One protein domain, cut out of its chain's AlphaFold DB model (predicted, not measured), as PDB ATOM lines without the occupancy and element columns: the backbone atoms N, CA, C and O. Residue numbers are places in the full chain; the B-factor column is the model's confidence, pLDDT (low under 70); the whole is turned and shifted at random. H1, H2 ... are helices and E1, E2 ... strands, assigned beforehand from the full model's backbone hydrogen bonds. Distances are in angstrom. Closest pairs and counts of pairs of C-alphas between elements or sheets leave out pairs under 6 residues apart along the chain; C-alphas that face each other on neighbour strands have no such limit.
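AT A GLANCE: This is residues 2 to 212 of the 398 residues of the protein "Site-specific DNA-methyltransferase (adenine-specific)" of Ponticaulis sp (UniProt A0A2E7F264). A twisted sheet of six strands forms a wall, with helices H3, H4 and H5 over one face, while H1 lies off from this body beyond the long link of residues 12 to 34. H6, H7 and H8 only graze the sheet, and H2 packs on H3. The printed part has 211 residues with eight named helices and six named strands, in the order H1 E1 H2 H3 E2 H4 H5 E3 E4 E5 H6 E6 H7 H8; the mixed sheet runs E1 E2 E4 E3 E5 E6. The class is mixed, helices and strands, and the whole is compact, with a radius of gyration of the C-alphas of 17.7 A and spans of 46 by 43 by 32 A.

IN THESE COORDINATES: H1, residues 2 to 11, begins at C-alpha 2 (-48.816, -49.535, -18.826). E1 is residues 35 to 40, H2 55 to 60 and H3 66 to 77, 15.9 A long. E2, residues 78 to 89, 20.7 A, bends by 127 degrees at residue 81. H4 is residues 90 to 94 and H5 98 to 110, 16.7 A. E3, residues 112 to 119, spans 21.1 A and E4, 132 to 138, 19.8 A. E5 is residues 145 to 150, H6 170 to 181, 17.1 A, E6 192 to 196, H7 197 to 201. H8, residues 209 to 212, ends at C-alpha 212 (-29.924, -50.848, 16.206).

HOW THE PARTS SIT: E1 and E2 are parallel (N 83 to O 36, 2.8 A), and E1, H2 H3, E2 form a strand-helix-strand unit, two parallel neighbours with helices between, its crossover right-handed. E2 and E4 are antiparallel (N 84 to O 137, 2.8 A). The hairpin E3 and E4 is antiparallel (N 114 to O 136, 2.8 A). E2, H4 H5, E3 form a split unit, with E4 between the strands, also right-handed. E3 and E5 are parallel (N 116 to O 147, 2.8 A); E5 and E6 are antiparallel (N 146 to O 195, 2.8 A). H3 and H5 on the same face make two layers with the sheet, helices on one face. H3 runs along E2, at a height over the sheet of 9.5 A; H5 stands up from it at 50 degrees. H3 touches H5 the same way, a shallow tilt of 26 degrees, with residues 68 to 72 and 99 to 103 alone; the C-alphas of Leu 68 and His 100 are closest, 7.0 A. H2 touches H3 about perpendicular, at 90 degrees, closest at the C-alphas of Leu 57 and Ala 72, 5.7 A. H1 and H3 are apart. Every O i to N i+4 pair is within hydrogen-bond range in H1, H2, H4, H5, H6 and H7, and 7 of 8 in H3; H8 is too short for one.

THE WHOLE: The C-alphas of Asp 51 and Ser 184 are farthest apart, 49.1 A. The printed part has no cut. Long links join H1 to E1, E1 to H2, E3 to E4 and E5 to H6. Mean pLDDT of the printed part is 92.4; residues 50 to 52 are under 70.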
ATOM      1  N   LEU A   2     -48.744 -50.945 -18.384       87.06
ATOM      2  CA  LEU A   2     -48.816 -49.535 -18.826       87.06
ATOM      3  C   LEU A   2     -50.241 -48.964 -18.967       87.06
ATOM      4  O   LEU A   2     -50.573 -47.957 -18.353       87.06
ATOM      5  N   ARG A   3     -51.106 -49.644 -19.735       90.25
ATOM      6  CA  ARG A   3     -52.493 -49.203 -19.973       90.25
ATOM      7  C   ARG A   3     -53.319 -49.131 -18.687       90.25
ATOM      8  O   ARG A   3     -54.085 -48.196 -18.516       90.25
ATOM      9  N   ILE A   4     -53.126 -50.092 -17.782       93.31
ATOM     10  CA  ILE A   4     -53.802 -50.116 -16.477       93.31
ATOM     11  C   ILE A   4     -53.319 -48.938 -15.625       93.31
ATOM     12  O   ILE A   4     -54.138 -48.265 -15.014       93.31
ATOM     13  N   GLY A   5     -52.014 -48.645 -15.639       92.62
ATOM     14  CA  GLY A   5     -51.454 -47.470 -14.967       92.62
ATOM     15  C   GLY A   5     -52.044 -46.161 -15.494       92.62
ATOM     16  O   GLY A   5     -52.503 -45.341 -14.706       92.62
ATOM     17  N   ALA A   6     -52.120 -45.999 -16.819       91.75
ATOM     18  CA  ALA A   6     -52.711 -44.810 -17.440       91.75
ATOM     19  C   ALA A   6     -54.189 -44.646 -17.072       91.75
ATOM     20  O   ALA A   6     -54.603 -43.568 -16.655       91.75
ATOM     21  N   MET A   7     -54.967 -45.729 -17.149       93.69
ATOM     22  CA  MET A   7     -56.363 -45.726 -16.712       93.69
ATOM     23  C   MET A   7     -56.492 -45.357 -15.232       93.69
ATOM     24  O   MET A   7     -57.347 -44.549 -14.891       93.69
ATOM     25  N   ASN A   8     -55.638 -45.902 -14.360       95.25
ATOM     26  CA  ASN A   8     -55.665 -45.591 -12.934       95.25
ATOM     27  C   ASN A   8     -55.429 -44.098 -12.671       95.25
ATOM     28  O   ASN A   8     -56.173 -43.495 -11.904       95.25
ATOM     29  N   MET A   9     -54.440 -43.496 -13.337       95.50
ATOM     30  CA  MET A   9     -54.139 -42.066 -13.206       95.50
ATOM     31  C   MET A   9     -55.301 -41.190 -13.689       95.50
ATOM     32  O   MET A   9     -55.710 -40.274 -12.980       95.50
ATOM     33  N   LEU A  10     -55.888 -41.524 -14.845       93.62
ATOM     34  CA  LEU A  10     -57.047 -40.809 -15.388       93.62
ATOM     35  C   LEU A  10     -58.268 -40.900 -14.459       93.62
ATOM     36  O   LEU A  10     -58.936 -39.896 -14.227       93.62
ATOM     37  N   LEU A  11     -58.542 -42.076 -13.882       96.00
ATOM     38  CA  LEU A  11     -59.646 -42.272 -12.931       96.00
ATOM     39  C   LEU A  11     -59.453 -41.505 -11.613       96.00
ATOM     40  O   LEU A  11     -60.439 -41.173 -10.962       96.00
ATOM     41  N   HIS A  12     -58.209 -41.199 -11.239       96.12
ATOM     42  CA  HIS A  12     -57.878 -40.368 -10.077       96.12
ATOM     43  C   HIS A  12     -57.741 -38.873 -10.423       96.12
ATOM     44  O   HIS A  12     -57.290 -38.092  -9.587       96.12
ATOM     45  N   GLY A  13     -58.134 -38.458 -11.634       95.81
ATOM     46  CA  GLY A  13     -58.162 -37.051 -12.037       95.81
ATOM     47  C   GLY A  13     -56.802 -36.461 -12.410       95.81
ATOM     48  O   GLY A  13     -56.678 -35.242 -12.491       95.81
ATOM     49  N   VAL A  14     -55.776 -37.288 -12.644       95.12
ATOM     50  CA  VAL A  14     -54.503 -36.798 -13.185       95.12
ATOM     51  C   VAL A  14     -54.637 -36.649 -14.693       95.12
ATOM     52  O   VAL A  14     -54.688 -37.634 -15.433       95.12
ATOM     53  N   GLU A  15     -54.699 -35.402 -15.144       90.75
ATOM     54  CA  GLU A  15     -54.773 -35.058 -16.559       90.75
ATOM     55  C   GLU A  15     -53.396 -35.223 -17.224       90.75
ATOM     56  O   GLU A  15     -52.387 -34.747 -16.710       90.75
ATOM     57  N   ASN A  16     -53.358 -35.896 -18.380       90.38
ATOM     58  CA  ASN A  16     -52.148 -36.143 -19.183       90.38
ATOM     59  C   ASN A  16     -50.975 -36.806 -18.418       90.38
ATOM     60  O   ASN A  16     -49.878 -36.248 -18.378       90.38
ATOM     61  N   PRO A  17     -51.161 -38.003 -17.824       91.88
ATOM     62  CA  PRO A  17     -50.078 -38.687 -17.122       91.88
ATOM     63  C   PRO A  17     -48.976 -39.130 -18.100       91.88
ATOM     64  O   PRO A  17     -49.256 -39.835 -19.074       91.88
ATOM     65  N   ASP A  18     -47.719 -38.778 -17.816       91.00
ATOM     66  CA  ASP A  18     -46.565 -39.273 -18.572       91.00
ATOM     67  C   ASP A  18     -46.171 -40.674 -18.081       91.00
ATOM     68  O   ASP A  18     -45.548 -40.845 -17.031       91.00
ATOM     69  N   ILE A  19     -46.594 -41.700 -18.823       91.12
ATOM     70  CA  ILE A  19     -46.289 -43.100 -18.523       91.12
ATOM     71  C   ILE A  19     -45.625 -43.730 -19.738       91.12
ATOM     72  O   ILE A  19     -46.267 -44.018 -20.750       91.12
ATOM     73  N   GLN A  20     -44.334 -44.012 -19.602       89.56
ATOM     74  CA  GLN A  20     -43.508 -44.492 -20.702       89.56
ATOM     75  C   GLN A  20     -43.228 -45.992 -20.578       89.56
ATOM     76  O   GLN A  20     -42.851 -46.489 -19.516       89.56
ATOM     77  N   TYR A  21     -43.409 -46.730 -21.677       88.12
ATOM     78  CA  TYR A  21     -43.072 -48.152 -21.744       88.12
ATOM     79  C   TYR A  21     -41.611 -48.324 -22.149       88.12
ATOM     80  O   TYR A  21     -41.288 -48.332 -23.336       88.12
ATOM     81  N   ARG A  22     -40.738 -48.451 -21.154       87.62
ATOM     82  CA  ARG A  22     -39.295 -48.627 -21.337       87.62
ATOM     83  C   ARG A  22     -38.714 -49.531 -20.260       87.62
ATOM     84  O   ARG A  22     -39.285 -49.657 -19.178       87.62
ATOM     85  N   ASP A  23     -37.576 -50.141 -20.569       88.69
ATOM     86  CA  ASP A  23     -36.735 -50.792 -19.570       88.69
ATOM     87  C   ASP A  23     -35.860 -49.729 -18.892       88.69
ATOM     88  O   ASP A  23     -34.949 -49.172 -19.507       88.69
ATOM     89  N   SER A  24     -36.155 -49.435 -17.624       90.25
ATOM     90  CA  SER A  24     -35.505 -48.367 -16.855       90.25
ATOM     91  C   SER A  24     -34.017 -48.593 -16.568       90.25
ATOM     92  O   SER A  24     -33.333 -47.659 -16.158       90.25
ATOM     93  N   LEU A  25     -33.505 -49.818 -16.726       91.19
ATOM     94  CA  LEU A  25     -32.106 -50.148 -16.422       91.19
ATOM     95  C   LEU A  25     -31.209 -50.199 -17.671       91.19
ATOM     96  O   LEU A  25     -29.988 -50.360 -17.546       91.19
ATOM     97  N   THR A  26     -31.800 -50.047 -18.860       86.81
ATOM     98  CA  THR A  26     -31.079 -50.025 -20.139       86.81
ATOM     99  C   THR A  26     -30.352 -48.692 -20.350       86.81
ATOM    100  O   THR A  26     -30.756 -47.648 -19.841       86.81
ATOM    101  N   GLU A  27     -29.247 -48.722 -21.100       82.44
ATOM    102  CA  GLU A  27     -28.491 -47.519 -21.463       82.44
ATOM    103  C   GLU A  27     -29.365 -46.501 -22.215       82.44
ATOM    104  O   GLU A  27     -30.162 -46.872 -23.076       82.44
ATOM    105  N   GLY A  28     -29.208 -45.216 -21.889       81.56
ATOM    106  CA  GLY A  28     -29.925 -44.117 -22.541       81.56
ATOM    107  C   GLY A  28     -31.405 -43.989 -22.168       81.56
ATOM    108  O   GLY A  28     -32.088 -43.095 -22.657       81.56
ATOM    109  N   ALA A  29     -31.927 -44.859 -21.291       82.06
ATOM    110  CA  ALA A  29     -33.351 -44.885 -20.958       82.06
ATOM    111  C   ALA A  29     -33.859 -43.597 -20.291       82.06
ATOM    112  O   ALA A  29     -35.062 -43.354 -20.324       82.06
ATOM    113  N   HIS A  30     -32.967 -42.808 -19.686       83.69
ATOM    114  CA  HIS A  30     -33.294 -41.629 -18.883       83.69
ATOM    115  C   HIS A  30     -32.273 -40.497 -19.071       83.69
ATOM    116  O   HIS A  30     -31.904 -39.815 -18.112       83.69
ATOM    117  N   ASP A  31     -31.733 -40.355 -20.280       80.06
ATOM    118  CA  ASP A  31     -30.808 -39.258 -20.563       80.06
ATOM    119  C   ASP A  31     -31.553 -37.920 -20.393       80.06
ATOM    120  O   ASP A  31     -32.667 -37.754 -20.883       80.06
ATOM    121  N   ASP A  32     -30.952 -37.009 -19.622       81.31
ATOM    122  CA  ASP A  32     -31.472 -35.677 -19.261       81.31
ATOM    123  C   ASP A  32     -32.727 -35.628 -18.357       81.31
ATOM    124  O   ASP A  32     -33.317 -34.561 -18.166       81.31
ATOM    125  N   GLU A  33     -33.123 -36.744 -17.733       91.31
ATOM    126  CA  GLU A  33     -34.225 -36.761 -16.760       91.31
ATOM    127  C   GLU A  33     -33.738 -36.562 -15.319       91.31
ATOM    128  O   GLU A  33     -32.880 -37.299 -14.823       91.31
ATOM    129  N   GLU A  34     -34.359 -35.620 -14.602       94.88
ATOM    130  CA  GLU A  34     -34.203 -35.497 -13.155       94.88
ATOM    131  C   GLU A  34     -35.524 -35.131 -12.458       94.88
ATOM    132  O   GLU A  34     -36.315 -34.337 -12.975       94.88
ATOM    133  N   PHE A  35     -35.729 -35.651 -11.246       97.25
ATOM    134  CA  PHE A  35     -36.968 -35.527 -10.476       97.25
ATOM    135  C   PHE A  35     -36.729 -34.994  -9.059       97.25
ATOM    136  O   PHE A  35     -35.718 -35.292  -8.417       97.25
ATOM    137  N   ASP A  36     -37.705 -34.250  -8.541       98.31
ATOM    138  CA  ASP A  36     -37.703 -33.759  -7.158       98.31
ATOM    139  C   ASP A  36     -38.128 -34.847  -6.158       98.31
ATOM    140  O   ASP A  36     -37.661 -34.866  -5.018       98.31
ATOM    141  N   ILE A  37     -39.014 -35.758  -6.580       98.31
ATOM    142  CA  ILE A  37     -39.561 -36.831  -5.745       98.31
ATOM    143  C   ILE A  37     -39.552 -38.152  -6.512       98.31
ATOM    144  O   ILE A  37     -40.037 -38.223  -7.638       98.31
ATOM    145  N   ILE A  38     -39.066 -39.215  -5.868       98.44
ATOM    146  CA  ILE A  38     -39.184 -40.594  -6.356       98.44
ATOM    147  C   ILE A  38     -39.928 -41.440  -5.319       98.44
ATOM    148  O   ILE A  38     -39.481 -41.584  -4.183       98.44
ATOM    149  N   LEU A  39     -41.045 -42.040  -5.725       98.31
ATOM    150  CA  LEU A  39     -41.758 -43.063  -4.959       98.31
ATOM    151  C   LEU A  39     -41.723 -44.356  -5.767       98.31
ATOM    152  O   LEU A  39     -42.228 -44.384  -6.889       98.31
ATOM    153  N   ALA A  40     -41.111 -45.415  -5.235       97.38
ATOM    154  CA  ALA A  40     -40.941 -46.641  -6.008       97.38
ATOM    155  C   ALA A  40     -41.030 -47.919  -5.173       97.38
ATOM    156  O   ALA A  40     -40.526 -48.006  -4.055       97.38
ATOM    157  N   ASN A  41     -41.613 -48.946  -5.786       96.31
ATOM    158  CA  ASN A  41     -41.536 -50.335  -5.350       96.31
ATOM    159  C   ASN A  41     -40.927 -51.162  -6.501       96.31
ATOM    160  O   ASN A  41     -41.675 -51.754  -7.283       96.31
ATOM    161  N   PRO A  42     -39.595 -51.097  -6.708       93.62
ATOM    162  CA  PRO A  42     -38.942 -51.823  -7.789       93.62
ATOM    163  C   PRO A  42     -39.023 -53.346  -7.571       93.62
ATOM    164  O   PRO A  42     -39.148 -53.803  -6.435       93.62
ATOM    165  N   PRO A  43     -38.890 -54.161  -8.634       89.88
ATOM    166  CA  PRO A  43     -38.787 -55.613  -8.502       89.88
ATOM    167  C   PRO A  43     -37.680 -56.037  -7.520       89.88
ATOM    168  O   PRO A  43     -36.531 -55.615  -7.652       89.88
ATOM    169  N   PHE A  44     -38.011 -56.910  -6.562       84.50
ATOM    170  CA  PHE A  44     -37.108 -57.288  -5.460       84.50
ATOM    171  C   PHE A  44     -35.985 -58.256  -5.835       84.50
ATOM    172  O   PHE A  44     -35.057 -58.443  -5.059       84.50
ATOM    173  N   SER A  45     -36.057 -58.912  -6.990       77.50
ATOM    174  CA  SER A  45     -35.021 -59.852  -7.412       77.50
ATOM    175  C   SER A  45     -34.927 -59.917  -8.924       77.50
ATOM    176  O   SER A  45     -35.936 -59.822  -9.621       77.50
ATOM    177  N   GLY A  46     -33.717 -60.127  -9.419       78.75
ATOM    178  CA  GLY A  46     -33.422 -60.236 -10.836       78.75
ATOM    179  C   GLY A  46     -31.941 -59.992 -11.088       78.75
ATOM    180  O   GLY A  46     -31.229 -59.413 -10.259       78.75
ATOM    181  N   SER A  47     -31.471 -60.444 -12.241       76.88
ATOM    182  CA  SER A  47     -30.128 -60.149 -12.721       76.88
ATOM    183  C   SER A  47     -30.176 -59.785 -14.191       76.88
ATOM    184  O   SER A  47     -30.852 -60.468 -14.958       76.88
ATOM    185  N   LEU A  48     -29.439 -58.748 -14.571       78.69
ATOM    186  CA  LEU A  48     -29.239 -58.379 -15.969       78.69
ATOM    187  C   LEU A  48     -27.903 -58.914 -16.487       78.69
ATOM    188  O   LEU A  48     -26.946 -59.094 -15.722       78.69
ATOM    189  N   ASP A  49     -27.819 -59.122 -17.797       71.75
ATOM    190  CA  ASP A  49     -26.541 -59.345 -18.464       71.75
ATOM    191  C   ASP A  49     -25.684 -58.077 -18.422       71.75
ATOM    192  O   ASP A  49     -26.192 -56.956 -18.414       71.75
ATOM    193  N   HIS A  50     -24.358 -58.245 -18.363       60.12
ATOM    194  CA  HIS A  50     -23.444 -57.110 -18.182       60.12
ATOM    195  C   HIS A  50     -23.541 -56.112 -19.344       60.12
ATOM    196  O   HIS A  50     -23.455 -54.907 -19.127       60.12
ATOM    197  N   ASP A  51     -23.757 -56.624 -20.555       65.94
ATOM    198  CA  ASP A  51     -23.858 -55.825 -21.777       65.94
ATOM    199  C   ASP A  51     -25.219 -55.126 -21.916       65.94
ATOM    200  O   ASP A  51     -25.341 -54.168 -22.674       65.94
ATOM    201  N   ALA A  52     -26.228 -55.569 -21.157       67.31
ATOM    202  CA  ALA A  52     -27.558 -54.964 -21.116       67.31
ATOM    203  C   ALA A  52     -27.679 -53.858 -20.053       67.31
ATOM    204  O   ALA A  52     -28.650 -53.103 -20.052       67.31
ATOM    205  N   CYS A  53     -26.716 -53.755 -19.130       71.44
ATOM    206  CA  CYS A  53     -26.776 -52.782 -18.048       71.44
ATOM    207  C   CYS A  53     -26.210 -51.427 -18.473       71.44
ATOM    208  O   CYS A  53     -25.117 -51.347 -19.037       71.44
ATOM    209  N   SER A  54     -26.899 -50.349 -18.088       81.25
ATOM    210  CA  SER A  54     -26.397 -48.996 -18.305       81.25
ATOM    211  C   SER A  54     -25.003 -48.773 -17.697       81.25
ATOM    212  O   SER A  54     -24.753 -49.090 -16.526       81.25
ATOM    213  N   LYS A  55     -24.093 -48.179 -18.481       85.44
ATOM    214  CA  LYS A  55     -22.717 -47.866 -18.071       85.44
ATOM    215  C   LYS A  55     -22.691 -46.827 -16.959       85.44
ATOM    216  O   LYS A  55     -21.833 -46.902 -16.081       85.44
ATOM    217  N   ASP A  56     -23.634 -45.891 -16.963       87.12
ATOM    218  CA  ASP A  56     -23.757 -44.891 -15.903       87.12
ATOM    219  C   ASP A  56     -24.135 -45.516 -14.563       87.12
ATOM    220  O   ASP A  56     -23.540 -45.183 -13.537       87.12
ATOM    221  N   LEU A  57     -25.057 -46.481 -14.562       91.25
ATOM    222  CA  LEU A  57     -25.419 -47.204 -13.341       91.25
ATOM    223  C   LEU A  57     -24.234 -48.030 -12.817       91.25
ATOM    224  O   LEU A  57     -23.951 -48.015 -11.618       91.25
ATOM    225  N   GLN A  58     -23.470 -48.657 -13.719       89.56
ATOM    226  CA  GLN A  58     -22.250 -49.402 -13.372       89.56
ATOM    227  C   GLN A  58     -21.134 -48.519 -12.783       89.56
ATOM    228  O   GLN A  58     -20.294 -49.012 -12.023       89.56
ATOM    229  N   ARG A  59     -21.108 -47.212 -13.091       90.19
ATOM    230  CA  ARG A  59     -20.187 -46.248 -12.453       90.19
ATOM    231  C   ARG A  59     -20.568 -45.970 -10.998       90.19
ATOM    232  O   ARG A  59     -19.687 -45.728 -10.173       90.19
ATOM    233  N   ILE A  60     -21.859 -46.026 -10.671       91.19
ATOM    234  CA  ILE A  60     -22.351 -45.848  -9.300       91.19
ATOM    235  C   ILE A  60     -22.087 -47.119  -8.486       91.19
ATOM    236  O   ILE A  60     -21.497 -47.037  -7.403       91.19
ATOM    237  N   VAL A  61     -22.472 -48.286  -9.012       93.44
ATOM    238  CA  VAL A  61     -22.283 -49.591  -8.366       93.44
ATOM    239  C   VAL A  61     -22.002 -50.684  -9.395       93.44
ATOM    240  O   VAL A  61     -22.764 -50.897 -10.331       93.44
ATOM    241  N   LYS A  62     -20.921 -51.442  -9.186       92.06
ATOM    242  CA  LYS A  62     -20.559 -52.573 -10.049       92.06
ATOM    243  C   LYS A  62     -21.340 -53.824  -9.651       92.06
ATOM    244  O   LYS A  62     -20.964 -54.508  -8.699       92.06
ATOM    245  N   THR A  63     -22.445 -54.113 -10.334       92.19
ATOM    246  CA  THR A  63     -23.318 -55.259 -10.022       92.19
ATOM    247  C   THR A  63     -24.263 -55.602 -11.169       92.19
ATOM    248  O   THR A  63     -24.568 -54.763 -12.004       92.19
ATOM    249  N   LYS A  64     -24.773 -56.834 -11.183       90.44
ATOM    250  CA  LYS A  64     -25.858 -57.271 -12.081       90.44
ATOM    251  C   LYS A  64     -27.217 -57.333 -11.389       90.44
ATOM    252  O   LYS A  64     -28.224 -57.575 -12.043       90.44
ATOM    253  N   LYS A  65     -27.240 -57.180 -10.064       92.06
ATOM    254  CA  LYS A  65     -28.443 -57.339  -9.246       92.06
ATOM    255  C   LYS A  65     -29.364 -56.143  -9.439       92.06
ATOM    256  O   LYS A  65     -28.975 -55.020  -9.118       92.06
ATOM    257  N   THR A  66     -30.576 -56.393  -9.922       92.81
ATOM    258  CA  THR A  66     -31.542 -55.335 -10.250       92.81
ATOM    259  C   THR A  66     -31.884 -54.469  -9.042       92.81
ATOM    260  O   THR A  66     -31.943 -53.254  -9.180       92.81
ATOM    261  N   GLU A  67     -31.996 -55.058  -7.846       93.88
ATOM    262  CA  GLU A  67     -32.268 -54.340  -6.588       93.88
ATOM    263  C   GLU A  67     -31.273 -53.194  -6.321       93.88
ATOM    264  O   GLU A  67     -31.669 -52.109  -5.907       93.88
ATOM    265  N   LEU A  68     -29.985 -53.389  -6.630       95.75
ATOM    266  CA  LEU A  68     -28.949 -52.365  -6.467       95.75
ATOM    267  C   LEU A  68     -28.884 -51.404  -7.656       95.75
ATOM    268  O   LEU A  68     -28.571 -50.228  -7.477       95.75
ATOM    269  N   LEU A  69     -29.181 -51.892  -8.863       95.44
ATOM    270  CA  LEU A  69     -29.223 -51.060 -10.064       95.44
ATOM    271  C   LEU A  69     -30.372 -50.047 -10.004       95.44
ATOM    272  O   LEU A  69     -30.168 -48.897 -10.376       95.44
ATOM    273  N   PHE A  70     -31.530 -50.420  -9.454       96.69
ATOM    274  CA  PHE A  70     -32.613 -49.472  -9.188       96.69
ATOM    275  C   PHE A  70     -32.215 -48.418  -8.149       96.69
ATOM    276  O   PHE A  70     -32.499 -47.243  -8.350       96.69
ATOM    277  N   MET A  71     -31.483 -48.785  -7.090       97.44
ATOM    278  CA  MET A  71     -30.959 -47.793  -6.138       97.44
ATOM    279  C   MET A  71     -29.995 -46.806  -6.803       97.44
ATOM    280  O   MET A  71     -30.089 -45.599  -6.579       97.44
ATOM    281  N   ALA A  72     -29.095 -47.301  -7.657       96.00
ATOM    282  CA  ALA A  72     -28.220 -46.449  -8.455       96.00
ATOM    283  C   ALA A  72     -29.010 -45.546  -9.411       96.00
ATOM    284  O   ALA A  72     -28.686 -44.366  -9.542       96.00
ATOM    285  N   LEU A  73     -30.070 -46.074 -10.029       96.00
ATOM    286  CA  LEU A  73     -30.954 -45.310 -10.900       96.00
ATOM    287  C   LEU A  73     -31.640 -44.179 -10.131       96.00
ATOM    288  O   LEU A  73     -31.584 -43.040 -10.573       96.00
ATOM    289  N   PHE A  74     -32.218 -44.444  -8.958       97.38
ATOM    290  CA  PHE A  74     -32.870 -43.403  -8.158       97.38
ATOM    291  C   PHE A  74     -31.890 -42.300  -7.740       97.38
ATOM    292  O   PHE A  74     -32.228 -41.122  -7.801       97.38
ATOM    293  N   LEU A  75     -30.649 -42.651  -7.391       95.94
ATOM    294  CA  LEU A  75     -29.599 -41.665  -7.114       95.94
ATOM    295  C   LEU A  75     -29.209 -40.848  -8.358       95.94
ATOM    296  O   LEU A  75     -28.954 -39.647  -8.236       95.94
ATOM    297  N   LYS A  76     -29.172 -41.464  -9.549       94.62
ATOM    298  CA  LYS A  76     -28.948 -40.752 -10.820       94.62
ATOM    299  C   LYS A  76     -30.088 -39.762 -11.078       94.62
ATOM    300  O   LYS A  76     -29.805 -38.585 -11.257       94.62
ATOM    301  N   LEU A  77     -31.330 -40.239 -11.009       96.44
ATOM    302  CA  LEU A  77     -32.544 -39.517 -11.392       96.44
ATOM    303  C   LEU A  77     -33.006 -38.449 -10.402       96.44
ATOM    304  O   LEU A  77     -33.766 -37.568 -10.781       96.44
ATOM    305  N   LEU A  78     -32.621 -38.502  -9.130       97.62
ATOM    306  CA  LEU A  78     -32.956 -37.407  -8.221       97.62
ATOM    307  C   LEU A  78     -32.187 -36.141  -8.607       97.62
ATOM    308  O   LEU A  78     -30.992 -36.201  -8.886       97.62
ATOM    309  N   ARG A  79     -32.828 -34.975  -8.530       97.25
ATOM    310  CA  ARG A  79     -32.111 -33.691  -8.476       97.25
ATOM    311  C   ARG A  79     -31.391 -33.551  -7.144       97.25
ATOM    312  O   ARG A  79     -31.795 -34.151  -6.147       97.25
ATOM    313  N   THR A  80     -30.346 -32.732  -7.080       97.12
ATOM    314  CA  THR A  80     -29.734 -32.352  -5.796       97.12
ATOM    315  C   THR A  80     -30.795 -31.745  -4.872       97.12
ATOM    316  O   THR A  80     -31.481 -30.802  -5.253       97.12
ATOM    317  N   GLY A  81     -30.943 -32.288  -3.661       97.31
ATOM    318  CA  GLY A  81     -32.004 -31.907  -2.721       97.31
ATOM    319  C   GLY A  81     -33.351 -32.616  -2.934       97.31
ATOM    320  O   GLY A  81     -34.209 -32.530  -2.054       97.31
ATOM    321  N   GLY A  82     -33.525 -33.356  -4.032       98.19
ATOM    322  CA  GLY A  82     -34.683 -34.217  -4.269       98.19
ATOM    323  C   GLY A  82     -34.719 -35.411  -3.311       98.19
ATOM    324  O   GLY A  82     -33.681 -35.854  -2.811       98.19
ATOM    325  N   ARG A  83     -35.917 -35.945  -3.048       98.06
ATOM    326  CA  ARG A  83     -36.165 -36.997  -2.050       98.06
ATOM    327  C   ARG A  83     -36.736 -38.263  -2.678       98.06
ATOM    328  O   ARG A  83     -37.656 -38.207  -3.484       98.06
ATOM    329  N   ALA A  84     -36.269 -39.415  -2.222       98.62
ATOM    330  CA  ALA A  84     -36.856 -40.705  -2.542       98.62
ATOM    331  C   ALA A  84     -37.453 -41.379  -1.301       98.62
ATOM    332  O   ALA A  84     -36.895 -41.273  -0.208       98.62
ATOM    333  N   ALA A  85     -38.564 -42.093  -1.490       98.38
ATOM    334  CA  ALA A  85     -39.069 -43.108  -0.573       98.38
ATOM    335  C   ALA A  85     -39.292 -44.400  -1.368       98.38
ATOM    336  O   ALA A  85     -40.159 -44.460  -2.245       98.38
ATOM    337  N   VAL A  86     -38.463 -45.412  -1.117       98.44
ATOM    338  CA  VAL A  86     -38.400 -46.617  -1.955       98.44
ATOM    339  C   VAL A  86     -38.434 -47.884  -1.123       98.44
ATOM    340  O   VAL A  86     -37.830 -47.949  -0.053       98.44
ATOM    341  N   ILE A  87     -39.134 -48.895  -1.627       97.94
ATOM    342  CA  ILE A  87     -39.210 -50.210  -0.993       97.94
ATOM    343  C   ILE A  87     -38.059 -51.071  -1.504       97.94
ATOM    344  O   ILE A  87     -37.861 -51.205  -2.710       97.94
ATOM    345  N   VAL A  88     -37.302 -51.663  -0.587       96.56
ATOM    346  CA  VAL A  88     -36.162 -52.526  -0.903       96.56
ATOM    347  C   VAL A  88     -36.258 -53.857  -0.163       96.56
ATOM    348  O   VAL A  88     -36.780 -53.899   0.955       96.56
ATOM    349  N   PRO A  89     -35.737 -54.956  -0.734       93.94
ATOM    350  CA  PRO A  89     -35.557 -56.191   0.016       93.94
ATOM    351  C   PRO A  89     -34.487 -56.007   1.100       93.94
ATOM    352  O   PRO A  89     -33.534 -55.242   0.931       93.94
ATOM    353  N   ALA A  90     -34.600 -56.757   2.199       90.00
ATOM    354  CA  ALA A  90     -33.679 -56.687   3.337       90.00
ATOM    355  C   ALA A  90     -32.203 -56.870   2.936       90.00
ATOM    356  O   ALA A  90     -31.323 -56.262   3.541       90.00
ATOM    357  N   GLY A  91     -31.931 -57.615   1.857       91.19
ATOM    358  CA  GLY A  91     -30.589 -57.779   1.292       91.19
ATOM    359  C   GLY A  91     -29.871 -56.454   1.005       91.19
ATOM    360  O   GLY A  91     -28.677 -56.350   1.292       91.19
ATOM    361  N   VAL A  92     -30.591 -55.417   0.549       95.69
ATOM    362  CA  VAL A  92     -30.047 -54.058   0.349       95.69
ATOM    363  C   VAL A  92     -29.461 -53.504   1.647       95.69
ATOM    364  O   VAL A  92     -28.374 -52.926   1.623       95.69
ATOM    365  N   LEU A  93     -30.120 -53.751   2.779       95.56
ATOM    366  CA  LEU A  93     -29.725 -53.244   4.093       95.56
ATOM    367  C   LEU A  93     -28.555 -54.005   4.717       95.56
ATOM    368  O   LEU A  93     -27.771 -53.405   5.442       95.56
ATOM    369  N   GLU A  94     -28.425 -55.304   4.447       92.19
ATOM    370  CA  GLU A  94     -27.624 -56.175   5.320       92.19
ATOM    371  C   GLU A  94     -26.648 -57.114   4.604       92.19
ATOM    372  O   GLU A  94     -25.806 -57.736   5.249       92.19
ATOM    373  N   SER A  95     -26.721 -57.254   3.277       91.50
ATOM    374  CA  SER A  95     -25.800 -58.140   2.560       91.50
ATOM    375  C   SER A  95     -24.347 -57.678   2.716       91.50
ATOM    376  O   SER A  95     -24.045 -56.499   2.517       91.50
ATOM    377  N   GLU A  96     -23.442 -58.617   3.003       88.31
ATOM    378  CA  GLU A  96     -21.991 -58.388   3.139       88.31
ATOM    379  C   GLU A  96     -21.270 -58.251   1.783       88.31
ATOM    380  O   GLU A  96     -20.052 -58.100   1.728       88.31
ATOM    381  N   SER A  97     -21.990 -58.310   0.655       92.81
ATOM    382  CA  SER A  97     -21.354 -58.160  -0.654       92.81
ATOM    383  C   SER A  97     -20.844 -56.728  -0.855       92.81
ATOM    384  O   SER A  97     -21.534 -55.757  -0.542       92.81
ATOM    385  N   THR A  98     -19.678 -56.587  -1.489       94.62
ATOM    386  CA  THR A  98     -19.034 -55.284  -1.737       94.62
ATOM    387  C   THR A  98     -19.960 -54.285  -2.438       94.62
ATOM    388  O   THR A  98     -20.006 -53.121  -2.060       94.62
ATOM    389  N   ALA A  99     -20.742 -54.734  -3.427       95.75
ATOM    390  CA  ALA A  99     -21.708 -53.885  -4.127       95.75
ATOM    391  C   ALA A  99     -22.839 -53.360  -3.219       95.75
ATOM    392  O   ALA A  99     -23.242 -52.208  -3.359       95.75
ATOM    393  N   HIS A 100     -23.336 -54.178  -2.284       96.31
ATOM    394  CA  HIS A 100     -24.367 -53.752  -1.338       96.31
ATOM    395  C   HIS A 100     -23.810 -52.739  -0.338       96.31
ATOM    396  O   HIS A 100     -24.401 -51.677  -0.158       96.31
ATOM    397  N   ASN A 101     -22.646 -53.036   0.253       95.75
ATOM    398  CA  ASN A 101     -21.952 -52.109   1.149       95.75
ATOM    399  C   ASN A 101     -21.683 -50.768   0.439       95.75
ATOM    400  O   ASN A 101     -22.012 -49.719   0.983       95.75
ATOM    401  N   ALA A 102     -21.222 -50.791  -0.819       96.56
ATOM    402  CA  ALA A 102     -20.999 -49.577  -1.601       96.56
ATOM    403  C   ALA A 102     -22.264 -48.710  -1.737       96.56
ATOM    404  O   ALA A 102     -22.186 -47.501  -1.539       96.56
ATOM    405  N   ILE A 103     -23.431 -49.300  -2.026       97.50
ATOM    406  CA  ILE A 103     -24.692 -48.542  -2.091       97.50
ATOM    407  C   ILE A 103     -25.074 -47.972  -0.723       97.50
ATOM    408  O   ILE A 103     -25.409 -46.792  -0.646       97.50
ATOM    409  N   ARG A 104     -24.980 -48.751   0.360       97.88
ATOM    410  CA  ARG A 104     -25.292 -48.256   1.712       97.88
ATOM    411  C   ARG A 104     -24.373 -47.117   2.130       97.88
ATOM    412  O   ARG A 104     -24.851 -46.091   2.603       97.88
ATOM    413  N   LYS A 105     -23.073 -47.255   1.869       97.19
ATOM    414  CA  LYS A 105     -22.091 -46.198   2.107       97.19
ATOM    415  C   LYS A 105     -22.437 -44.933   1.326       97.19
ATOM    416  O   LYS A 105     -22.466 -43.866   1.916       97.19
ATOM    417  N   ARG A 106     -22.782 -45.037   0.037       96.69
ATOM    418  CA  ARG A 106     -23.225 -43.878  -0.761       96.69
ATOM    419  C   ARG A 106     -24.492 -43.227  -0.208       96.69
ATOM    420  O   ARG A 106     -24.592 -42.005  -0.224       96.69
ATOM    421  N   LEU A 107     -25.465 -44.011   0.258       97.50
ATOM    422  CA  LEU A 107     -26.702 -43.475   0.839       97.50
ATOM    423  C   LEU A 107     -26.443 -42.660   2.110       97.50
ATOM    424  O   LEU A 107     -27.144 -41.682   2.342       97.50
ATOM    425  N   VAL A 108     -25.464 -43.074   2.916       96.81
ATOM    426  CA  VAL A 108     -25.170 -42.475   4.225       96.81
ATOM    427  C   VAL A 108     -24.130 -41.352   4.136       96.81
ATOM    428  O   VAL A 108     -24.286 -40.330   4.797       96.81
ATOM    429  N   GLU A 109     -23.075 -41.531   3.338       96.25
ATOM    430  CA  GLU A 109     -21.932 -40.606   3.254       96.25
ATOM    431  C   GLU A 109     -22.106 -39.541   2.168       96.25
ATOM    432  O   GLU A 109     -21.847 -38.364   2.409       96.25
ATOM    433  N   ASP A 110     -22.541 -39.945   0.970       96.00
ATOM    434  CA  ASP A 110     -22.645 -39.041  -0.185       96.00
ATOM    435  C   ASP A 110     -24.029 -38.369  -0.262       96.00
ATOM    436  O   ASP A 110     -24.244 -37.425  -1.025       96.00
ATOM    437  N   ASN A 111     -25.000 -38.891   0.488       97.38
ATOM    438  CA  ASN A 111     -26.396 -38.478   0.483       97.38
ATOM    439  C   ASN A 111     -26.922 -38.402   1.916       97.38
ATOM    440  O   ASN A 111     -26.261 -38.829   2.863       97.38
ATOM    441  N   ARG A 112     -28.134 -37.866   2.074       97.88
ATOM    442  CA  ARG A 112     -28.795 -37.806   3.374       97.88
ATOM    443  C   ARG A 112     -29.821 -38.923   3.509       97.88
ATOM    444  O   ARG A 112     -30.967 -38.754   3.089       97.88
ATOM    445  N   LEU A 113     -29.429 -40.046   4.104       98.44
ATOM    446  CA  LEU A 113     -30.367 -41.089   4.517       98.44
ATOM    447  C   LEU A 113     -31.154 -40.581   5.731       98.44
ATOM    448  O   LEU A 113     -30.584 -40.322   6.782       98.44
ATOM    449  N   GLU A 114     -32.464 -40.400   5.582       97.62
ATOM    450  CA  GLU A 114     -33.323 -39.872   6.647       97.62
ATOM    451  C   GLU A 114     -33.943 -40.999   7.481       97.62
ATOM    452  O   GLU A 114     -34.068 -40.845   8.696       97.62
ATOM    453  N   ALA A 115     -34.324 -42.124   6.859       98.19
ATOM    454  CA  ALA A 115     -34.923 -43.240   7.588       98.19
ATOM    455  C   ALA A 115     -34.795 -44.619   6.936       98.19
ATOM    456  O   ALA A 115     -34.744 -44.751   5.710       98.19
ATOM    457  N   VAL A 116     -34.839 -45.636   7.800       98.44
ATOM    458  CA  VAL A 116     -34.985 -47.058   7.482       98.44
ATOM    459  C   VAL A 116     -36.180 -47.607   8.266       98.44
ATOM    460  O   VAL A 116     -36.135 -47.729   9.490       98.44
ATOM    461  N   ILE A 117     -37.250 -47.963   7.560       98.06
ATOM    462  CA  ILE A 117     -38.478 -48.492   8.167       98.06
ATOM    463  C   ILE A 117     -38.612 -49.962   7.769       98.06
ATOM    464  O   ILE A 117     -38.943 -50.245   6.618       98.06
ATOM    465  N   SER A 118     -38.338 -50.912   8.669       96.19
ATOM    466  CA  SER A 118     -38.530 -52.338   8.351       96.19
ATOM    467  C   SER A 118     -40.005 -52.694   8.339       96.19
ATOM    468  O   SER A 118     -40.743 -52.306   9.243       96.19
ATOM    469  N   LEU A 119     -40.390 -53.497   7.355       94.88
ATOM    470  CA  LEU A 119     -41.740 -54.000   7.177       94.88
ATOM    471  C   LEU A 119     -41.830 -55.458   7.642       94.88
ATOM    472  O   LEU A 119     -40.855 -56.210   7.500       94.88
ATOM    473  N   PRO A 120     -42.996 -55.903   8.138       90.56
ATOM    474  CA  PRO A 120     -43.213 -57.311   8.401       90.56
ATOM    475  C   PRO A 120     -42.987 -58.163   7.148       90.56
ATOM    476  O   PRO A 120     -43.389 -57.801   6.041       90.56
ATOM    477  N   HIS A 121     -42.373 -59.337   7.313       85.94
ATOM    478  CA  HIS A 121     -42.015 -60.214   6.190       85.94
ATOM    479  C   HIS A 121     -43.227 -60.696   5.373       85.94
ATOM    480  O   HIS A 121     -43.072 -61.205   4.263       85.94
ATOM    481  N   TRP A 122     -44.436 -60.573   5.923       87.44
ATOM    482  CA  TRP A 122     -45.657 -60.944   5.233       87.44
ATOM    483  C   TRP A 122     -46.209 -59.859   4.325       87.44
ATOM    484  O   TRP A 122     -47.022 -60.229   3.493       87.44
ATOM    485  N   VAL A 123     -45.827 -58.580   4.437       92.12
ATOM    486  CA  VAL A 123     -46.491 -57.451   3.740       92.12
ATOM    487  C   VAL A 123     -46.747 -57.724   2.252       92.12
ATOM    488  O   VAL A 123     -47.829 -57.436   1.751       92.12
ATOM    489  N   PHE A 124     -45.810 -58.381   1.562       91.62
ATOM    490  CA  PHE A 124     -45.919 -58.686   0.130       91.62
ATOM    491  C   PHE A 124     -46.383 -60.111  -0.211       91.62
ATOM    492  O   PHE A 124     -46.405 -60.476  -1.389       91.62
ATOM    493  N   LYS A 125     -46.775 -60.934   0.768       89.62
ATOM    494  CA  LYS A 125     -47.371 -62.252   0.497       89.62
ATOM    495  C   LYS A 125     -48.707 -62.092  -0.251       89.62
ATOM    496  O   LYS A 125     -49.446 -61.157   0.046       89.62
ATOM    497  N   PRO A 126     -49.037 -63.003  -1.188       89.62
ATOM    498  CA  PRO A 126     -48.270 -64.194  -1.576       89.62
ATOM    499  C   PRO A 126     -47.193 -63.939  -2.646       89.62
ATOM    500  O   PRO A 126     -46.495 -64.872  -3.031       89.62
ATOM    501  N   TYR A 127     -47.051 -62.707  -3.141       87.56
ATOM    502  CA  TYR A 127     -46.177 -62.384  -4.274       87.56
ATOM    503  C   TYR A 127     -44.687 -62.416  -3.924       87.56
ATOM    504  O   TYR A 127     -43.867 -62.808  -4.752       87.56
ATOM    505  N   ALA A 128     -44.331 -62.023  -2.699       85.31
ATOM    506  CA  ALA A 128     -42.973 -62.110  -2.182       85.31
ATOM    507  C   ALA A 128     -42.970 -62.481  -0.693       85.31
ATOM    508  O   ALA A 128     -43.791 -62.004   0.087       85.31
ATOM    509  N   SER A 129     -42.020 -63.331  -0.303       76.19
ATOM    510  CA  SER A 129     -41.808 -63.787   1.081       76.19
ATOM    511  C   SER A 129     -40.546 -63.204   1.725       76.19
ATOM    512  O   SER A 129     -40.191 -63.572   2.845       76.19
ATOM    513  N   VAL A 130     -39.843 -62.321   1.012       82.81
ATOM    514  CA  VAL A 130     -38.643 -61.652   1.517       82.81
ATOM    515  C   VAL A 130     -39.030 -60.522   2.466       82.81
ATOM    516  O   VAL A 130     -39.987 -59.790   2.220       82.81
ATOM    517  N   ALA A 131     -38.262 -60.354   3.544       86.50
ATOM    518  CA  ALA A 131     -38.365 -59.162   4.376       86.50
ATOM    519  C   ALA A 131     -38.014 -57.918   3.545       86.50
ATOM    520  O   ALA A 131     -37.124 -57.963   2.691       86.50
ATOM    521  N   THR A 132     -38.717 -56.818   3.794       93.75
ATOM    522  CA  THR A 132     -38.568 -55.563   3.047       93.75
ATOM    523  C   THR A 132     -38.469 -54.381   4.001       93.75
ATOM    524  O   THR A 132     -38.773 -54.486   5.189       93.75
ATOM    525  N   ALA A 133     -38.011 -53.250   3.484       96.94
ATOM    526  CA  ALA A 133     -37.965 -51.998   4.213       96.94
ATOM    527  C   ALA A 133     -38.242 -50.821   3.284       96.94
ATOM    528  O   ALA A 133     -38.030 -50.914   2.076       96.94
ATOM    529  N   ILE A 134     -38.665 -49.706   3.865       98.31
ATOM    530  CA  ILE A 134     -38.747 -48.415   3.189       98.31
ATOM    531  C   ILE A 134     -37.477 -47.636   3.523       98.31
ATOM    532  O   ILE A 134     -37.168 -47.414   4.695       98.31
ATOM    533  N   LEU A 135     -36.753 -47.212   2.491       98.56
ATOM    534  CA  LEU A 135     -35.653 -46.261   2.601       98.56
ATOM    535  C   LEU A 135     -36.146 -44.874   2.214       98.56
ATOM    536  O   LEU A 135     -36.691 -44.703   1.122       98.56
ATOM    537  N   ILE A 136     -35.912 -43.888   3.080       98.44
ATOM    538  CA  ILE A 136     -36.183 -42.479   2.785       98.44
ATOM    539  C   ILE A 136     -34.859 -41.731   2.766       98.44
ATOM    540  O   ILE A 136     -34.172 -41.677   3.782       98.44
ATOM    541  N   PHE A 137     -34.498 -41.143   1.629       98.38
ATOM    542  CA  PHE A 137     -33.234 -40.421   1.477       98.38
ATOM    543  C   PHE A 137     -33.369 -39.202   0.571       98.38
ATOM    544  O   PHE A 137     -34.273 -39.114  -0.257       98.38
ATOM    545  N   VAL A 138     -32.458 -38.250   0.741       98.25
ATOM    546  CA  VAL A 138     -32.342 -37.035  -0.066       98.25
ATOM    547  C   VAL A 138     -31.004 -37.053  -0.789       98.25
ATOM    548  O   VAL A 138     -29.982 -37.375  -0.179       98.25
ATOM    549  N   LYS A 139     -30.999 -36.728  -2.087       97.75
ATOM    550  CA  LYS A 139     -29.757 -36.678  -2.863       97.75
ATOM    551  C   LYS A 139     -28.892 -35.520  -2.385       97.75
ATOM    552  O   LYS A 139     -29.343 -34.372  -2.371       97.75
ATOM    553  N   SER A 140     -27.629 -35.826  -2.090       93.69
ATOM    554  CA  SER A 140     -26.666 -34.928  -1.443       93.69
ATOM    555  C   SER A 140     -27.069 -34.483  -0.028       93.69
ATOM    556  O   SER A 140     -28.201 -34.653   0.428       93.69
ATOM    557  N   GLY A 141     -26.115 -33.876   0.675       90.00
ATOM    558  CA  GLY A 141     -26.275 -33.425   2.055       90.00
ATOM    559  C   GLY A 141     -25.676 -34.402   3.063       90.00
ATOM    560  O   GLY A 141     -25.291 -35.513   2.718       90.00
ATOM    561  N   LYS A 142     -25.570 -33.950   4.312       90.88
ATOM    562  CA  LYS A 142     -24.951 -34.711   5.399       90.88
ATOM    563  C   LYS A 142     -25.997 -35.554   6.128       90.88
ATOM    564  O   LYS A 142     -27.056 -35.034   6.487       90.88
ATOM    565  N   THR A 143     -25.683 -36.824   6.371       93.69
ATOM    566  CA  THR A 143     -26.395 -37.661   7.346       93.69
ATOM    567  C   THR A 143     -25.745 -37.476   8.715       93.69
ATOM    568  O   THR A 143     -24.577 -37.815   8.890       93.69
ATOM    569  N   ASP A 144     -26.484 -36.935   9.683       94.25
ATOM    570  CA  ASP A 144     -26.048 -36.903  11.088       94.25
ATOM    571  C   ASP A 144     -26.619 -38.104  11.849       94.25
ATOM    572  O   ASP A 144     -25.881 -38.863  12.472       94.25
ATOM    573  N   ASN A 145     -27.934 -38.304  11.724       95.88
ATOM    574  CA  ASN A 145     -28.656 -39.435  12.288       95.88
ATOM    575  C   ASN A 145     -29.619 -40.019  11.251       95.88
ATOM    576  O   ASN A 145     -30.164 -39.287  10.422       95.88
ATOM    577  N   VAL A 146     -29.867 -41.320  11.355       97.69
ATOM    578  CA  VAL A 146     -30.866 -42.052  10.574       97.69
ATOM    579  C   VAL A 146     -31.962 -42.522  11.520       97.69
ATOM    580  O   VAL A 146     -31.677 -43.123  12.558       97.69
ATOM    581  N   TRP A 147     -33.221 -42.266  11.172       98.00
ATOM    582  CA  TRP A 147     -34.344 -42.774  11.949       98.00
ATOM    583  C   TRP A 147     -34.646 -44.225  11.589       98.00
ATOM    584  O   TRP A 147     -34.905 -44.556  10.432       98.00
ATOM    585  N   TYR A 148     -34.633 -45.091  12.592       97.94
ATOM    586  CA  TYR A 148     -35.022 -46.484  12.463       97.94
ATOM    587  C   TYR A 148     -36.405 -46.692  13.055       97.94
ATOM    588  O   TYR A 148     -36.660 -46.262  14.179       97.94
ATOM    589  N   TYR A 149     -37.268 -47.398  12.327       97.44
ATOM    590  CA  TYR A 149     -38.583 -47.798  12.815       97.44
ATOM    591  C   TYR A 149     -38.908 -49.234  12.401       97.44
ATOM    592  O   TYR A 149     -38.737 -49.614  11.242       97.44
ATOM    593  N   LYS A 150     -39.416 -50.036  13.338       96.38
ATOM    594  CA  LYS A 150     -39.860 -51.407  13.090       96.38
ATOM    595  C   LYS A 150     -41.382 -51.484  13.025       96.38
ATOM    596  O   LYS A 150     -42.047 -51.538  14.057       96.38
ATOM    597  N   LEU A 151     -41.937 -51.534  11.816       95.88
ATOM    598  CA  LEU A 151     -43.356 -51.821  11.625       95.88
ATOM    599  C   LEU A 151     -43.609 -53.299  11.944       95.88
ATOM    600  O   LEU A 151     -42.954 -54.175  11.382       95.88
ATOM    601  N   GLU A 152     -44.533 -53.576  12.861       93.56
ATOM    602  CA  GLU A 152     -44.878 -54.949  13.267       93.56
ATOM    603  C   GLU A 152     -46.287 -55.348  12.842       93.56
ATOM    604  O   GLU A 152     -46.546 -56.535  12.675       93.56
ATOM    605  N   ASN A 153     -47.168 -54.374  12.609       94.81
ATOM    606  CA  ASN A 153     -48.519 -54.609  12.125       94.81
ATOM    607  C   ASN A 153     -48.884 -53.584  11.043       94.81
ATOM    608  O   ASN A 153     -49.034 -52.394  11.317       94.81
ATOM    609  N   ASP A 154     -49.034 -54.052   9.804       95.12
ATOM    610  CA  ASP A 154     -49.494 -53.254   8.663       95.12
ATOM    611  C   ASP A 154     -51.027 -53.139   8.596       95.12
ATOM    612  O   ASP A 154     -51.555 -52.342   7.822       95.12
ATOM    613  N   GLY A 155     -51.755 -53.868   9.443       96.06
ATOM    614  CA  GLY A 155     -53.213 -53.952   9.424       96.06
ATOM    615  C   GLY A 155     -53.746 -55.107   8.582       96.06
ATOM    616  O   GLY A 155     -54.946 -55.142   8.316       96.06
ATOM    617  N   PHE A 156     -52.895 -56.055   8.172       95.56
ATOM    618  CA  PHE A 156     -53.302 -57.235   7.408       95.56
ATOM    619  C   PHE A 156     -52.749 -58.534   7.997       95.56
ATOM    620  O   PHE A 156     -51.695 -58.557   8.630       95.56
ATOM    621  N   SER A 157     -53.460 -59.639   7.764       93.19
ATOM    622  CA  SER A 157     -53.016 -60.970   8.175       93.19
ATOM    623  C   SER A 157     -51.701 -61.395   7.499       93.19
ATOM    624  O   SER A 157     -51.319 -60.924   6.414       93.19
ATOM    625  N   ASP A 158     -50.978 -62.307   8.151       90.00
ATOM    626  CA  ASP A 158     -49.668 -62.795   7.705       90.00
ATOM    627  C   ASP A 158     -49.742 -63.912   6.643       90.00
ATOM    628  O   ASP A 158     -48.706 -64.394   6.155       90.00
ATOM    629  N   ASP A 159     -50.965 -64.282   6.263       88.88
ATOM    630  CA  ASP A 159     -51.313 -65.258   5.239       88.88
ATOM    631  C   ASP A 159     -51.439 -64.634   3.831       88.88
ATOM    632  O   ASP A 159     -51.245 -63.436   3.609       88.88
ATOM    633  N   ALA A 160     -51.715 -65.485   2.841       88.56
ATOM    634  CA  ALA A 160     -51.850 -65.091   1.439       88.56
ATOM    635  C   ALA A 160     -53.143 -64.317   1.120       88.56
ATOM    636  O   ALA A 160     -53.199 -63.650   0.091       88.56
ATOM    637  N   ASN A 161     -54.177 -64.417   1.960       90.56
ATOM    638  CA  ASN A 161     -55.473 -63.778   1.733       90.56
ATOM    639  C   ASN A 161     -55.463 -62.296   2.101       90.56
ATOM    640  O   ASN A 161     -56.308 -61.562   1.594       90.56
ATOM    641  N   LYS A 162     -54.541 -61.854   2.970       92.75
ATOM    642  CA  LYS A 162     -54.410 -60.444   3.371       92.75
ATOM    643  C   LYS A 162     -55.720 -59.858   3.880       92.75
ATOM    644  O   LYS A 162     -56.193 -58.826   3.410       92.75
ATOM    645  N   SER A 163     -56.315 -60.530   4.862       95.00
ATOM    646  CA  SER A 163     -57.534 -60.033   5.501       95.00
ATOM    647  C   SER A 163     -57.200 -58.868   6.440       95.00
ATOM    648  O   SER A 163     -56.198 -58.961   7.152       95.00
ATOM    649  N   PRO A 164     -58.002 -57.786   6.475       96.44
ATOM    650  CA  PRO A 164     -57.783 -56.685   7.407       96.44
ATOM    651  C   PRO A 164     -57.834 -57.142   8.870       96.44
ATOM    652  O   PRO A 164     -58.725 -57.901   9.256       96.44
ATOM    653  N   ILE A 165     -56.912 -56.639   9.686       96.62
ATOM    654  CA  ILE A 165     -56.852 -56.853  11.136       96.62
ATOM    655  C   ILE A 165     -56.721 -55.507  11.867       96.62
ATOM    656  O   ILE A 165     -56.163 -54.553  11.318       96.62
ATOM    657  N   PRO A 166     -57.233 -55.385  13.104       96.31
ATOM    658  CA  PRO A 166     -57.067 -54.169  13.892       96.31
ATOM    659  C   PRO A 166     -55.606 -53.954  14.319       96.31
ATOM    660  O   PRO A 166     -54.787 -54.875  14.316       96.31
ATOM    661  N   GLY A 167     -55.297 -52.727  14.748       95.06
ATOM    662  CA  GLY A 167     -53.990 -52.382  15.315       95.06
ATOM    663  C   GLY A 167     -52.905 -52.063  14.285       95.06
ATOM    664  O   GLY A 167     -51.730 -52.209  14.608       95.06
ATOM    665  N   SER A 168     -53.285 -51.654  13.067       96.62
ATOM    666  CA  SER A 168     -52.332 -51.121  12.086       96.62
ATOM    667  C   SER A 168     -51.531 -49.970  12.695       96.62
ATOM    668  O   SER A 168     -52.090 -49.060  13.305       96.62
ATOM    669  N   GLU A 169     -50.218 -50.004  12.509       96.56
ATOM    670  CA  GLU A 169     -49.300 -48.999  13.045       96.56
ATOM    671  C   GLU A 169     -49.029 -47.858  12.057       96.56
ATOM    672  O   GLU A 169     -48.277 -46.945  12.384       96.56
ATOM    673  N   ILE A 170     -49.612 -47.892  10.852       95.25
ATOM    674  CA  ILE A 170     -49.291 -46.951   9.769       95.25
ATOM    675  C   ILE A 170     -49.512 -45.494  10.197       95.25
ATOM    676  O   ILE A 170     -48.617 -44.668  10.011       95.25
ATOM    677  N   ASP A 171     -50.646 -45.186  10.829       95.81
ATOM    678  CA  ASP A 171     -50.931 -43.829  11.314       95.81
ATOM    679  C   ASP A 171     -49.934 -43.393  12.393       95.81
ATOM    680  O   ASP A 171     -49.417 -42.275  12.351       95.81
ATOM    681  N   PHE A 172     -49.574 -44.304  13.299       95.31
ATOM    682  CA  PHE A 172     -48.576 -44.035  14.329       95.31
ATOM    683  C   PHE A 172     -47.194 -43.757  13.718       95.31
ATOM    684  O   PHE A 172     -46.543 -42.791  14.107       95.31
ATOM    685  N   VAL A 173     -46.756 -44.515  12.702       95.31
ATOM    686  CA  VAL A 173     -45.491 -44.242  11.986       95.31
ATOM    687  C   VAL A 173     -45.503 -42.843  11.364       95.31
ATOM    688  O   VAL A 173     -44.504 -42.124  11.431       95.31
ATOM    689  N   LEU A 174     -46.632 -42.424  10.781       95.25
ATOM    690  CA  LEU A 174     -46.783 -41.090  10.194       95.25
ATOM    691  C   LEU A 174     -46.742 -39.980  11.253       95.25
ATOM    692  O   LEU A 174     -46.180 -38.912  10.999       95.25
ATOM    693  N   GLU A 175     -47.306 -40.213  12.438       95.19
ATOM    694  CA  GLU A 175     -47.182 -39.304  13.580       95.19
ATOM    695  C   GLU A 175     -45.729 -39.190  14.052       95.19
ATOM    696  O   GLU A 175     -45.213 -38.075  14.174       95.19
ATOM    697  N   GLN A 176     -45.028 -40.316  14.215       95.56
ATOM    698  CA  GLN A 176     -43.610 -40.321  14.591       95.56
ATOM    699  C   GLN A 176     -42.741 -39.608  13.546       95.56
ATOM    700  O   GLN A 176     -41.857 -38.829  13.904       95.56
ATOM    701  N   TRP A 177     -43.036 -39.765  12.252       95.00
ATOM    702  CA  TRP A 177     -42.346 -39.037  11.183       95.00
ATOM    703  C   TRP A 177     -42.519 -37.513  11.292       95.00
ATOM    704  O   TRP A 177     -41.576 -36.755  11.048       95.00
ATOM    705  N   LYS A 178     -43.702 -37.030  11.693       94.12
ATOM    706  CA  LYS A 178     -43.927 -35.595  11.953       94.12
ATOM    707  C   LYS A 178     -43.124 -35.119  13.169       94.12
ATOM    708  O   LYS A 178     -42.521 -34.045  13.118       94.12
ATOM    709  N   LEU A 179     -43.064 -35.921  14.234       94.00
ATOM    710  CA  LEU A 179     -42.262 -35.622  15.428       94.00
ATOM    711  C   LEU A 179     -40.760 -35.590  15.122       94.00
ATOM    712  O   LEU A 179     -40.055 -34.706  15.607       94.00
ATOM    713  N   LEU A 180     -40.279 -36.472  14.241       91.94
ATOM    714  CA  LEU A 180     -38.901 -36.454  13.752       91.94
ATOM    715  C   LEU A 180     -38.545 -35.102  13.117       91.94
ATOM    716  O   LEU A 180     -37.503 -34.528  13.425       91.94
ATOM    717  N   LYS A 181     -39.420 -34.556  12.262       85.88
ATOM    718  CA  LYS A 181     -39.185 -33.260  11.595       85.88
ATOM    719  C   LYS A 181     -39.199 -32.064  12.549       85.88
ATOM    720  O   LYS A 181     -38.638 -31.028  12.208       85.88
ATOM    721  N   THR A 182     -39.805 -32.205  13.724       89.31
ATOM    722  CA  THR A 182     -39.839 -31.170  14.771       89.31
ATOM    723  C   THR A 182     -38.792 -31.392  15.867       89.31
ATOM    724  O   THR A 182     -38.743 -30.621  16.821       89.31
ATOM    725  N   GLY A 183     -37.955 -32.432  15.754       87.31
ATOM    726  CA  GLY A 183     -36.938 -32.771  16.755       87.31
ATOM    727  C   GLY A 183     -37.506 -33.281  18.084       87.31
ATOM    728  O   GLY A 183     -36.792 -33.301  19.078       87.31
ATOM    729  N   SER A 184     -38.781 -33.679  18.112       87.94
ATOM    730  CA  SER A 184     -39.501 -34.102  19.325       87.94
ATOM    731  C   SER A 184     -39.660 -35.624  19.431       87.94
ATOM    732  O   SER A 184     -40.498 -36.110  20.189       87.94
ATOM    733  N   ILE A 185     -38.909 -36.387  18.633       89.62
ATOM    734  CA  ILE A 185     -39.006 -37.847  18.621       89.62
ATOM    735  C   ILE A 185     -38.372 -38.457  19.873       89.62
ATOM    736  O   ILE A 185     -37.316 -38.021  20.324       89.62
ATOM    737  N   GLN A 186     -39.026 -39.478  20.422       86.25
ATOM    738  CA  GLN A 186     -38.540 -40.238  21.570       86.25
ATOM    739  C   GLN A 186     -38.133 -41.640  21.138       86.25
ATOM    740  O   GLN A 186     -38.747 -42.228  20.246       86.25
ATOM    741  N   GLU A 187     -37.118 -42.197  21.787       88.12
ATOM    742  CA  GLU A 187     -36.789 -43.605  21.599       88.12
ATOM    743  C   GLU A 187     -37.896 -44.493  22.166       88.12
ATOM    744  O   GLU A 187     -38.465 -44.220  23.223       88.12
ATOM    745  N   ILE A 188     -38.191 -45.580  21.458       91.25
ATOM    746  CA  ILE A 188     -39.096 -46.622  21.936       91.25
ATOM    747  C   ILE A 188     -38.324 -47.927  21.832       91.25
ATOM    748  O   ILE A 188     -37.965 -48.358  20.732       91.25
ATOM    749  N   SER A 189     -38.059 -48.546  22.985       88.69
ATOM    750  CA  SER A 189     -37.238 -49.753  23.077       88.69
ATOM    751  C   SER A 189     -37.686 -50.814  22.069       88.69
ATOM    752  O   SER A 189     -38.874 -51.111  21.946       88.69
ATOM    753  N   LYS A 190     -36.720 -51.349  21.315       90.75
ATOM    754  CA  LYS A 190     -36.899 -52.347  20.245       90.75
ATOM    755  C   LYS A 190     -37.821 -51.944  19.078       90.75
ATOM    756  O   LYS A 190     -38.055 -52.760  18.185       90.75
ATOM    757  N   LYS A 191     -38.313 -50.699  19.041       93.69
ATOM    758  CA  LYS A 191     -39.317 -50.227  18.077       93.69
ATOM    759  C   LYS A 191     -38.835 -49.071  17.212       93.69
ATOM    760  O   LYS A 191     -38.980 -49.142  15.993       93.69
ATOM    761  N   GLN A 192     -38.265 -48.030  17.817       95.44
ATOM    762  CA  GLN A 192     -37.702 -46.904  17.079       95.44
ATOM    763  C   GLN A 192     -36.525 -46.262  17.808       95.44
ATOM    764  O   GLN A 192     -36.527 -46.174  19.036       95.44
ATOM    765  N   ALA A 193     -35.560 -45.769  17.037       95.50
ATOM    766  CA  ALA A 193     -34.389 -45.064  17.549       95.50
ATOM    767  C   ALA A 193     -33.835 -44.081  16.509       95.50
ATOM    768  O   ALA A 193     -34.055 -44.240  15.303       95.50
ATOM    769  N   LEU A 194     -33.093 -43.078  16.980       95.38
ATOM    770  CA  LEU A 194     -32.228 -42.255  16.142       95.38
ATOM    771  C   LEU A 194     -30.804 -42.785  16.247       95.38
ATOM    772  O   LEU A 194     -30.214 -42.779  17.318       95.38
ATOM    773  N   VAL A 195     -30.258 -43.242  15.126       95.31
ATOM    774  CA  VAL A 195     -28.933 -43.859  15.088       95.31
ATOM    775  C   VAL A 195     -27.950 -42.893  14.460       95.31
ATOM    776  O   VAL A 195     -28.185 -42.413  13.349       95.31
ATOM    777  N   SER A 196     -26.839 -42.642  15.149       95.94
ATOM    778  CA  SER A 196     -25.788 -41.766  14.643       95.94
ATOM    779  C   SER A 196     -25.089 -42.363  13.420       95.94
ATOM    780  O   SER A 196     -24.946 -43.580  13.275       95.94
ATOM    781  N   ILE A 197     -24.591 -41.506  12.528       95.81
ATOM    782  CA  ILE A 197     -23.753 -41.956  11.410       95.81
ATOM    783  C   ILE A 197     -22.505 -42.716  11.890       95.81
ATOM    784  O   ILE A 197     -22.076 -43.668  11.235       95.81
ATOM    785  N   ASP A 198     -21.939 -42.351  13.040       94.69
ATOM    786  CA  ASP A 198     -20.755 -43.017  13.584       94.69
ATOM    787  C   ASP A 198     -21.072 -44.436  14.068       94.69
ATOM    788  O   ASP A 198     -20.278 -45.352  13.844       94.69
ATOM    789  N   ASP A 199     -22.263 -44.669  14.626       92.69
ATOM    790  CA  ASP A 199     -22.748 -46.018  14.940       92.69
ATOM    791  C   ASP A 199     -22.905 -46.895  13.700       92.69
ATOM    792  O   ASP A 199     -22.607 -48.095  13.758       92.69
ATOM    793  N   ILE A 200     -23.346 -46.302  12.586       95.56
ATOM    794  CA  ILE A 200     -23.494 -46.980  11.292       95.56
ATOM    795  C   ILE A 200     -22.119 -47.295  10.688       95.56
ATOM    796  O   ILE A 200     -21.877 -48.423  10.252       95.56
ATOM    797  N   ARG A 201     -21.177 -46.343  10.712       94.25
ATOM    798  CA  ARG A 201     -19.785 -46.546  10.264       94.25
ATOM    799  C   ARG A 201     -19.087 -47.641  11.064       94.25
ATOM    800  O   ARG A 201     -18.424 -48.503  10.491       94.25
ATOM    801  N   ASN A 202     -19.275 -47.644  12.383       89.75
ATOM    802  CA  ASN A 202     -18.707 -48.644  13.287       89.75
ATOM    803  C   ASN A 202     -19.208 -50.072  13.023       89.75
ATOM    804  O   ASN A 202     -18.568 -51.029  13.461       89.75
ATOM    805  N   ARG A 203     -20.322 -50.212  12.298       90.19
ATOM    806  CA  ARG A 203     -20.939 -51.482  11.892       90.19
ATOM    807  C   ARG A 203     -20.806 -51.744  10.390       90.19
ATOM    808  O   ARG A 203     -21.625 -52.455   9.818       90.19
ATOM    809  N   ASP A 204     -19.784 -51.160   9.760       91.62
ATOM    810  CA  ASP A 204     -19.480 -51.325   8.332       91.62
ATOM    811  C   ASP A 204     -20.695 -51.048   7.428       91.62
ATOM    812  O   ASP A 204     -20.992 -51.766   6.472       91.62
ATOM    813  N   PHE A 205     -21.447 -49.999   7.770       95.44
ATOM    814  CA  PHE A 205     -22.641 -49.580   7.047       95.44
ATOM    815  C   PHE A 205     -23.727 -50.669   6.943       95.44
ATOM    816  O   PHE A 205     -24.535 -50.611   6.018       95.44
ATOM    817  N   ASP A 206     -23.777 -51.670   7.834       94.62
ATOM    818  CA  ASP A 206     -24.941 -52.564   7.949       94.62
ATOM    819  C   ASP A 206     -26.136 -51.730   8.426       94.62
ATOM    820  O   ASP A 206     -26.115 -51.165   9.516       94.62
ATOM    821  N   LEU A 207     -27.169 -51.611   7.593       96.81
ATOM    822  CA  LEU A 207     -28.368 -50.829   7.881       96.81
ATOM    823  C   LEU A 207     -29.508 -51.704   8.418       96.81
ATOM    824  O   LEU A 207     -30.650 -51.255   8.430       96.81
ATOM    825  N   CYS A 208     -29.250 -52.947   8.829       94.25
ATOM    826  CA  CYS A 208     -30.284 -53.829   9.360       94.25
ATOM    827  C   CYS A 208     -30.862 -53.280  10.678       94.25
ATOM    828  O   CYS A 208     -30.129 -53.176  11.668       94.25
ATOM    829  N   PRO A 209     -32.179 -53.005  10.747       93.75
ATOM    830  CA  PRO A 209     -32.796 -52.422  11.936       93.75
ATOM    831  C   PRO A 209     -32.633 -53.260  13.200       93.75
ATOM    832  O   PRO A 209     -32.513 -52.695  14.279       93.75
ATOM    833  N   ASN A 210     -32.548 -54.589  13.081       91.12
ATOM    834  CA  ASN A 210     -32.402 -55.475  14.237       91.12
ATOM    835  C   ASN A 210     -31.161 -55.146  15.076       91.12
ATOM    836  O   ASN A 210     -31.220 -55.259  16.296       91.12
ATOM    837  N   ILE A 211     -30.060 -54.710  14.451       91.62
ATOM    838  CA  ILE A 211     -28.825 -54.377  15.175       91.62
ATOM    839  C   ILE A 211     -29.015 -53.132  16.049       91.62
ATOM    840  O   ILE A 211     -28.493 -53.072  17.158       91.62
ATOM    841  N   TYR A 212     -29.742 -52.139  15.541       93.44
ATOM    842  CA  TYR A 212     -29.924 -50.848  16.206       93.44
ATOM    843  C   TYR A 212     -31.119 -50.835  17.156       93.44
ATOM    844  O   TYR A 212     -31.140 -50.093  18.130       93.44
TER     845      TYR A 212